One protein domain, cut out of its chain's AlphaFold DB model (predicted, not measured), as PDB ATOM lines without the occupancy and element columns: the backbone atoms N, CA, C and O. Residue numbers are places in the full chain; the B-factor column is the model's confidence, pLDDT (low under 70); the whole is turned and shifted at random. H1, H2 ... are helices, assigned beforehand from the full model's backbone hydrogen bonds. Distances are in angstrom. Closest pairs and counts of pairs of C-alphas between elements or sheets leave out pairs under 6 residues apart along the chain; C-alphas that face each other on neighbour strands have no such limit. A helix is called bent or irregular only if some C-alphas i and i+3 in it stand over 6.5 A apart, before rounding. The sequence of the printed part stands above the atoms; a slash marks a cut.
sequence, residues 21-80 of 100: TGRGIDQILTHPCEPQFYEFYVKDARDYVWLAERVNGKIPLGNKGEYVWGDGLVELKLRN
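This is residues 21 to 80 of the 100 residues of the protein "Capsule biosynthesis protein" of Legionella tucsonensis (UniProt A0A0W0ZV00). A short helix, H1, lies in the middle of a loose model, with H2 packed crosswise on it to one side and H3 to its other side, reaching away as an arm whose residues 74 to 80 stick out. Between H1 and H2 the chain makes a wide loop, residues 27 to 45, with no named element, and residues 57 to 65 lead from H2 to H3. The printed part has 60 residues with three named helices, in the order H1, H2, H3, and no named strand; its class is all helix. The whole is loose, with a radius of gyration of the C-alphas of 13.2 A, and its C-alphas span 37 by 27 by 19 A along their three main axes.

H1 is residues 21 to 26, Thr 21 to Asp 26, and measures 8.9 A from first to last C-alpha; C-alpha 21 is at (21.765, 192.546, 7.247). H2 is residues 46 to 56, Arg 46 to Asn 56, 15.2 A from first to last C-alpha, and its C-alpha 46 is at (23.935, 193.436, 16.905). H3, the longest helix with 14 residues, is residues 66 to 79, Glu 66 to Arg 79, 18.4 A from first to last C-alpha, and ends with C-alpha 79 at (0.465, 199.108, -3.988). H3 is irregular: C-alphas 68 and 71 are 7.5 A apart.

H1 and H2 touch, with 6 pairs of C-alphas within 8 A. Their closest C-alphas are those of Gly 24 and Tyr 48, 5.1 A apart. Their lines are about perpendicular, at 78 degrees, and their centres are 11.0 A apart. H1 and H3 are near each other, with 7 pairs of C-alphas within 10 A and no pair within 8 A. H2 and H3 are apart. Residues 74 to 80, of which 74 to 79 belong to H3, stand free. In H1 every O i to N i+4 pair is within hydrogen-bond range; in H2 6 of 7 such pairs are, and in H3 7 of 10.

The two C-alphas farthest apart are those of Arg 54 and Asn 80, at 40.0 A, and the first and last printed C-alphas, Thr 21 and Asn 80, are 26.6 A apart. The printed part runs from residue 21 to 80 with no cut. The link from H1 to H2, 19 residues, is long, and the C-alphas of these residues lie 5 to 20 A from the mean of all C-alphas. The link from H2 to H3, 9 residues, is short. The mean pLDDT of the printed part is 76.8; 17 residues are under 70, namely 21 to 22, 38 to 42 and 62 to 71.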
ATOM      1  N   THR A  21      21.076 191.280   6.940       63.53
ATOM      2  CA  THR A  21      21.765 192.546   7.247       63.53
ATOM      3  C   THR A  21      20.822 193.701   7.606       63.53
ATOM      4  O   THR A  21      21.201 194.578   8.380       63.53
ATOM      5  N   GLY A  22      19.595 193.703   7.084       66.00
ATOM      6  CA  GLY A  22      18.537 194.653   7.436       66.00
ATOM      7  C   GLY A  22      18.138 194.567   8.907       66.00
ATOM      8  O   GLY A  22      17.925 195.597   9.538       66.00
ATOM      9  N   ARG A  23      18.235 193.381   9.514       74.50
ATOM     10  CA  ARG A  23      18.001 193.210  10.951       74.50
ATOM     11  C   ARG A  23      19.100 193.831  11.804       74.50
ATOM     12  O   ARG A  23      18.824 194.283  12.910       74.50
ATOM     13  N   GLY A  24      20.329 193.898  11.289       78.75
ATOM     14  CA  GLY A  24      21.396 194.700  11.891       78.75
ATOM     15  C   GLY A  24      21.095 196.200  11.816       78.75
ATOM     16  O   GLY A  24      21.312 196.924  12.783       78.75
ATOM     17  N   ILE A  25      20.523 196.661  10.701       78.12
ATOM     18  CA  ILE A  25      20.074 198.051  10.533       78.12
ATOM     19  C   ILE A  25      18.908 198.371  11.482       78.12
ATOM     20  O   ILE A  25      18.873 199.458  12.057       78.12
ATOM     21  N   ASP A  26      18.001 197.429  11.738       79.50
ATOM     22  CA  ASP A  26      16.932 197.621  12.723       79.50
ATOM     23  C   ASP A  26      17.479 197.925  14.129       79.50
ATOM     24  O   ASP A  26      16.862 198.684  14.876       79.50
ATOM     25  N   GLN A  27      18.660 197.407  14.487       84.94
ATOM     26  CA  GLN A  27      19.279 197.652  15.797       84.94
ATOM     27  C   GLN A  27      19.786 199.086  15.989       84.94
ATOM     28  O   GLN A  27      19.976 199.513  17.129       84.94
ATOM     29  N   ILE A  28      19.999 199.845  14.908       82.56
ATOM     30  CA  ILE A  28      20.455 201.244  14.982       82.56
ATOM     31  C   ILE A  28      19.299 202.256  14.915       82.56
ATOM     32  O   ILE A  28      19.532 203.469  14.982       82.56
ATOM     33  N   LEU A  29      18.054 201.786  14.789       82.75
ATOM     34  CA  LEU A  29      16.858 202.631  14.768       82.75
ATOM     35  C   LEU A  29      16.483 203.131  16.170       82.75
ATOM     36  O   LEU A  29      16.895 202.579  17.185       82.75
ATOM     37  N   THR A  30      15.653 204.179  16.234       81.62
ATOM     38  CA  THR A  30      15.142 204.730  17.508       81.62
ATOM     39  C   THR A  30      14.397 203.693  18.358       81.62
ATOM     40  O   THR A  30      14.470 203.740  19.581       81.62
ATOM     41  N   HIS A  31      13.691 202.766  17.713       79.31
ATOM     42  CA  HIS A  31      12.975 201.671  18.366       79.31
ATOM     43  C   HIS A  31      13.439 200.354  17.737       79.31
ATOM     44  O   HIS A  31      12.853 199.926  16.738       79.31
ATOM     45  N   PRO A  32      14.519 199.748  18.259       80.31
ATOM     46  CA  PRO A  32      15.071 198.532  17.686       80.31
ATOM     47  C   PRO A  32      14.117 197.350  17.874       80.31
ATOM     48  O   PRO A  32      13.359 197.287  18.843       80.31
ATOM     49  N   CYS A  33      14.148 196.401  16.940       75.75
ATOM     50  CA  CYS A  33      13.438 195.134  17.101       75.75
ATOM     51  C   CYS A  33      14.227 194.162  17.992       75.75
ATOM     52  O   CYS A  33      15.417 194.359  18.227       75.75
ATOM     53  N   GLU A  34      13.590 193.070  18.425       82.62
ATOM     54  CA  GLU A  34      14.294 191.981  19.113       82.62
ATOM     55  C   GLU A  34      15.501 191.501  18.283       82.62
ATOM     56  O   GLU A  34      15.341 191.236  17.086       82.62
ATOM     57  N   PRO A  35      16.705 191.412  18.878       81.38
ATOM     58  CA  PRO A  35      17.935 191.119  18.143       81.38
ATOM     59  C   PRO A  35      18.170 189.624  17.904       81.38
ATOM     60  O   PRO A  35      19.087 189.261  17.175       81.38
ATOM     61  N   GLN A  36      17.408 188.749  18.557       80.44
ATOM     62  CA  GLN A  36      17.684 187.316  18.588       80.44
ATOM     63  C   GLN A  36      17.304 186.639  17.266       80.44
ATOM     64  O   GLN A  36      16.181 186.784  16.779       80.44
ATOM     65  N   PHE A  37      18.229 185.844  16.729       74.06
ATOM     66  CA  PHE A  37      17.983 184.948  15.603       74.06
ATOM     67  C   PHE A  37      18.079 183.490  16.025       74.06
ATOM     68  O   PHE A  37      18.873 183.114  16.887       74.06
ATOM     69  N   TYR A  38      17.332 182.648  15.320       66.62
ATOM     70  CA  TYR A  38      17.388 181.195  15.450       66.62
ATOM     71  C   TYR A  38      18.258 180.548  14.356       66.62
ATOM     72  O   TYR A  38      18.018 179.414  13.948       66.62
ATOM     73  N   GLU A  39      19.271 181.265  13.856       65.50
ATOM     74  CA  GLU A  39      20.209 180.758  12.852       65.50
ATOM     75  C   GLU A  39      21.500 180.214  13.477       65.50
ATOM     76  O   GLU A  39      21.891 180.558  14.594       65.50
ATOM     77  N   PHE A  40      22.181 179.326  12.749       60.97
ATOM     78  CA  PHE A  40      23.323 178.587  13.289       60.97
ATOM     79  C   PHE A  40      24.567 179.467  13.495       60.97
ATOM     80  O   PHE A  40      25.303 179.271  14.462       60.97
ATOM     81  N   TYR A  41      24.795 180.428  12.593       62.62
ATOM     82  CA  TYR A  41      26.042 181.200  12.518       62.62
ATOM     83  C   TYR A  41      25.976 182.562  13.207       62.62
ATOM     84  O   TYR A  41      26.935 182.946  13.870       62.62
ATOM     85  N   VAL A  42      24.861 183.280  13.072       69.25
ATOM     86  CA  VAL A  42      24.647 184.576  13.726       69.25
ATOM     87  C   VAL A  42      23.373 184.468  14.539       69.25
ATOM     88  O   VAL A  42      22.303 184.207  13.996       69.25
ATOM     89  N   LYS A  43      23.506 184.634  15.854       81.62
ATOM     90  CA  LYS A  43      22.400 184.511  16.816       81.62
ATOM     91  C   LYS A  43      21.899 185.866  17.302       81.62
ATOM     92  O   LYS A  43      20.861 185.927  17.954       81.62
ATOM     93  N   ASP A  44      22.631 186.932  16.983       83.31
ATOM     94  CA  ASP A  44      22.350 188.286  17.435       83.31
ATOM     95  C   ASP A  44      22.558 189.306  16.306       83.31
ATOM     96  O   ASP A  44      23.640 189.432  15.734       83.31
ATOM     97  N   ALA A  45      21.515 190.069  15.994       85.25
ATOM     98  CA  ALA A  45      21.519 191.129  14.991       85.25
ATOM     99  C   ALA A  45      22.550 192.229  15.256       85.25
ATOM    100  O   ALA A  45      23.008 192.887  14.318       85.25
ATOM    101  N   ARG A  46      22.947 192.424  16.515       86.19
ATOM    102  CA  ARG A  46      23.935 193.436  16.905       86.19
ATOM    103  C   ARG A  46      25.344 193.069  16.445       86.19
ATOM    104  O   ARG A  46      26.162 193.971  16.265       86.19
ATOM    105  N   ASP A  47      25.609 191.794  16.155       84.62
ATOM    106  CA  ASP A  47      26.894 191.352  15.602       84.62
ATOM    107  C   ASP A  47      27.157 191.977  14.223       84.62
ATOM    108  O   ASP A  47      28.298 192.321  13.901       84.62
ATOM    109  N   TYR A  48      26.105 192.211  13.429       84.44
ATOM    110  CA  TYR A  48      26.221 192.919  12.153       84.44
ATOM    111  C   TYR A  48      26.617 194.386  12.334       84.44
ATOM    112  O   TYR A  48      27.464 194.883  11.590       84.44
ATOM    113  N   VAL A  49      26.048 195.070  13.334       84.44
ATOM    114  CA  VAL A  49      26.412 196.459  13.659       84.44
ATOM    115  C   VAL A  49      27.870 196.517  14.087       84.44
ATOM    116  O   VAL A  49      28.642 197.301  13.541       84.44
ATOM    117  N   TRP A  50      28.278 195.627  14.990       86.12
ATOM    118  CA  TRP A  50      29.654 195.560  15.468       86.12
ATOM    119  C   TRP A  50      30.663 195.286  14.346       86.12
ATOM    120  O   TRP A  50      31.723 195.916  14.288       86.12
ATOM    121  N   LEU A  51      30.342 194.373  13.423       86.12
ATOM    122  CA  LEU A  51      31.198 194.091  12.272       86.12
ATOM    123  C   LEU A  51      31.313 195.311  11.348       86.12
ATOM    124  O   LEU A  51      32.409 195.630  10.885       86.12
ATOM    125  N   ALA A  52      30.206 196.015  11.111       85.38
ATOM    126  CA  ALA A  52      30.195 197.225  10.297       85.38
ATOM    127  C   ALA A  52      30.987 198.369  10.953       85.38
ATOM    128  O   ALA A  52      31.744 199.057  10.261       85.38
ATOM    129  N   GLU A  53      30.881 198.529  12.275       88.31
ATOM    130  CA  GLU A  53      31.630 199.534  13.036       88.31
ATOM    131  C   GLU A  53      33.137 199.271  13.038       88.31
ATOM    132  O   GLU A  53      33.935 200.208  12.989       88.31
ATOM    133  N   ARG A  54      33.551 198.000  13.043       89.94
ATOM    134  CA  ARG A  54      34.973 197.632  12.949       89.94
ATOM    135  C   ARG A  54      35.628 198.081  11.650       89.94
ATOM    136  O   ARG A  54      36.818 198.379  11.654       89.94
ATOM    137  N   VAL A  55      34.874 198.093  10.555       91.06
ATOM    138  CA  VAL A  55      35.389 198.460   9.230       91.06
ATOM    139  C   VAL A  55      35.246 199.960   8.974       91.06
ATOM    140  O   VAL A  55      36.161 200.567   8.425       91.06
ATOM    141  N   ASN A  56      34.126 200.563   9.380       85.06
ATOM    142  CA  ASN A  56      33.749 201.924   8.974       85.06
ATOM    143  C   ASN A  56      33.801 202.961  10.111       85.06
ATOM    144  O   ASN A  56      33.587 204.148   9.867       85.06
ATOM    145  N   GLY A  57      34.090 202.542  11.345       86.38
ATOM    146  CA  GLY A  57      33.978 203.386  12.533       86.38
ATOM    147  C   GLY A  57      32.558 203.423  13.108       86.38
ATOM    148  O   GLY A  57      31.639 202.792  12.593       86.38
ATOM    149  N   LYS A  58      32.384 204.148  14.219       86.69
ATOM    150  CA  LYS A  58      31.143 204.151  15.011       86.69
ATOM    151  C   LYS A  58      29.928 204.589  14.184       86.69
ATOM    152  O   LYS A  58      29.955 205.657  13.572       86.69
ATOM    153  N   ILE A  59      28.849 203.812  14.244       83.06
ATOM    154  CA  ILE A  59      27.607 204.099  13.523       83.06
ATOM    155  C   ILE A  59      26.648 204.863  14.456       83.06
ATOM    156  O   ILE A  59      26.434 204.446  15.598       83.06
ATOM    157  N   PRO A  60      26.065 205.998  14.024       79.38
ATOM    158  CA  PRO A  60      25.094 206.732  14.831       79.38
ATOM    159  C   PRO A  60      23.831 205.911  15.113       79.38
ATOM    160  O   PRO A  60      23.235 205.336  14.203       79.38
ATOM    161  N   LEU A  61      23.405 205.907  16.378       76.44
ATOM    162  CA  LEU A  61      22.154 205.296  16.829       76.44
ATOM    163  C   LEU A  61      20.995 206.295  16.759       76.44
ATOM    164  O   LEU A  61      21.193 207.505  16.873       76.44
ATOM    165  N   GLY A  62      19.774 205.773  16.658       69.19
ATOM    166  CA  GLY A  62      18.555 206.575  16.709       69.19
ATOM    167  C   GLY A  62      18.135 207.146  15.358       69.19
ATOM    168  O   GLY A  62      17.395 208.129  15.323       69.19
ATOM    169  N   ASN A  63      18.579 206.534  14.258       68.69
ATOM    170  CA  ASN A  63      18.131 206.935  12.931       68.69
ATOM    171  C   ASN A  63      16.624 206.689  12.792       68.69
ATOM    172  O   ASN A  63      16.100 205.639  13.177       68.69
ATOM    173  N   LYS A  64      15.916 207.671  12.228       62.47
ATOM    174  CA  LYS A  64      14.531 207.477  11.795       62.47
ATOM    175  C   LYS A  64      14.558 206.467  10.643       62.47
ATOM    176  O   LYS A  64      15.411 206.573   9.765       62.47
ATOM    177  N   GLY A  65      13.643 205.495  10.642       58.12
ATOM    178  CA  GLY A  65      13.607 204.383   9.672       58.12
ATOM    179  C   GLY A  65      13.587 204.789   8.190       58.12
ATOM    180  O   GLY A  65      13.832 203.955   7.325       58.12
ATOM    181  N   GLU A  66      13.373 206.073   7.898       62.22
ATOM    182  CA  GLU A  66      13.499 206.713   6.583       62.22
ATOM    183  C   GLU A  66      14.859 206.482   5.905       62.22
ATOM    184  O   GLU A  66      14.923 206.486   4.681       62.22
ATOM    185  N   TYR A  67      15.928 206.238   6.673       62.19
ATOM    186  CA  TYR A  67      17.283 206.069   6.137       62.19
ATOM    187  C   TYR A  67      17.449 204.854   5.201       62.19
ATOM    188  O   TYR A  67      18.232 204.920   4.260       62.19
ATOM    189  N   VAL A  68      16.721 203.754   5.436       64.31
ATOM    190  CA  VAL A  68      16.841 202.510   4.637       64.31
ATOM    191  C   VAL A  68      15.488 202.011   4.144       64.31
ATOM    192  O   VAL A  68      15.390 201.443   3.061       64.31
ATOM    193  N   TRP A  69      14.421 202.265   4.901       65.19
ATOM    194  CA  TRP A  69      13.082 201.765   4.595       65.19
ATOM    195  C   TRP A  69      12.218 202.766   3.814       65.19
ATOM    196  O   TRP A  69      11.081 202.444   3.470       65.19
ATOM    197  N   GLY A  70      12.738 203.964   3.516       67.94
ATOM    198  CA  GLY A  70      12.006 205.039   2.838       67.94
ATOM    199  C   GLY A  70      11.387 204.613   1.503       67.94
ATOM    200  O   GLY A  70      10.180 204.765   1.317       67.94
ATOM    201  N   ASP A  71      12.175 203.998   0.621       68.81
ATOM    202  CA  ASP A  71      11.701 203.543  -0.696       68.81
ATOM    203  C   ASP A  71      10.686 202.393  -0.579       68.81
ATOM    204  O   ASP A  71       9.685 202.356  -1.294       68.81
ATOM    205  N   GLY A  72      10.874 201.495   0.394       71.62
ATOM    206  CA  GLY A  72       9.923 200.417   0.679       71.62
ATOM    207  C   GLY A  72       8.560 200.935   1.147       71.62
ATOM    208  O   GLY A  72       7.521 200.395   0.766       71.62
ATOM    209  N   LEU A  73       8.542 202.025   1.922       72.62
ATOM    210  CA  LEU A  73       7.305 202.693   2.338       72.62
ATOM    211  C   LEU A  73       6.597 203.393   1.170       72.62
ATOM    212  O   LEU A  73       5.365 203.467   1.169       72.62
ATOM    213  N   VAL A  74       7.343 203.907   0.189       77.19
ATOM    214  CA  VAL A  74       6.772 204.478  -1.042       77.19
ATOM    215  C   VAL A  74       6.094 203.385  -1.866       77.19
ATOM    216  O   VAL A  74       4.934 203.548  -2.247       77.19
ATOM    217  N   GLU A  75       6.754 202.243  -2.058       76.25
ATOM    218  CA  GLU A  75       6.176 201.099  -2.773       76.25
ATOM    219  C   GLU A  75       4.952 200.514  -2.054       76.25
ATOM    220  O   GLU A  75       3.929 200.255  -2.688       76.25
ATOM    221  N   LEU A  76       4.991 200.379  -0.723       75.06
ATOM    222  CA  LEU A  76       3.840 199.912   0.057       75.06
ATOM    223  C   LEU A  76       2.614 200.820  -0.141       75.06
ATOM    224  O   LEU A  76       1.500 200.329  -0.337       75.06
ATOM    225  N   LYS A  77       2.821 202.145  -0.135       78.75
ATOM    226  CA  LYS A  77       1.758 203.130  -0.398       78.75
ATOM    227  C   LYS A  77       1.236 203.044  -1.829       78.75
ATOM    228  O   LYS A  77       0.029 203.134  -2.030       78.75
ATOM    229  N   LEU A  78       2.120 202.853  -2.808       82.69
ATOM    230  CA  LEU A  78       1.746 202.737  -4.219       82.69
ATOM    231  C   LEU A  78       0.873 201.501  -4.481       82.69
ATOM    232  O   LEU A  78      -0.029 201.542  -5.315       82.69
ATOM    233  N   ARG A  79       1.138 200.398  -3.773       81.06
ATOM    234  CA  ARG A  79       0.465 199.108  -3.988       81.06
ATOM    235  C   ARG A  79      -0.852 198.956  -3.226       81.06
ATOM    236  O   ARG A  79      -1.625 198.076  -3.592       81.06
ATOM    237  N   ASN A  80      -1.097 199.795  -2.215       78.56
ATOM    238  CA  ASN A  80      -2.330 199.869  -1.419       78.56
ATOM    239  C   ASN A  80      -2.958 198.489  -1.091       78.56
ATOM    240  O   ASN A  80      -4.080 198.213  -1.518       78.56
TER     241      ASN A  80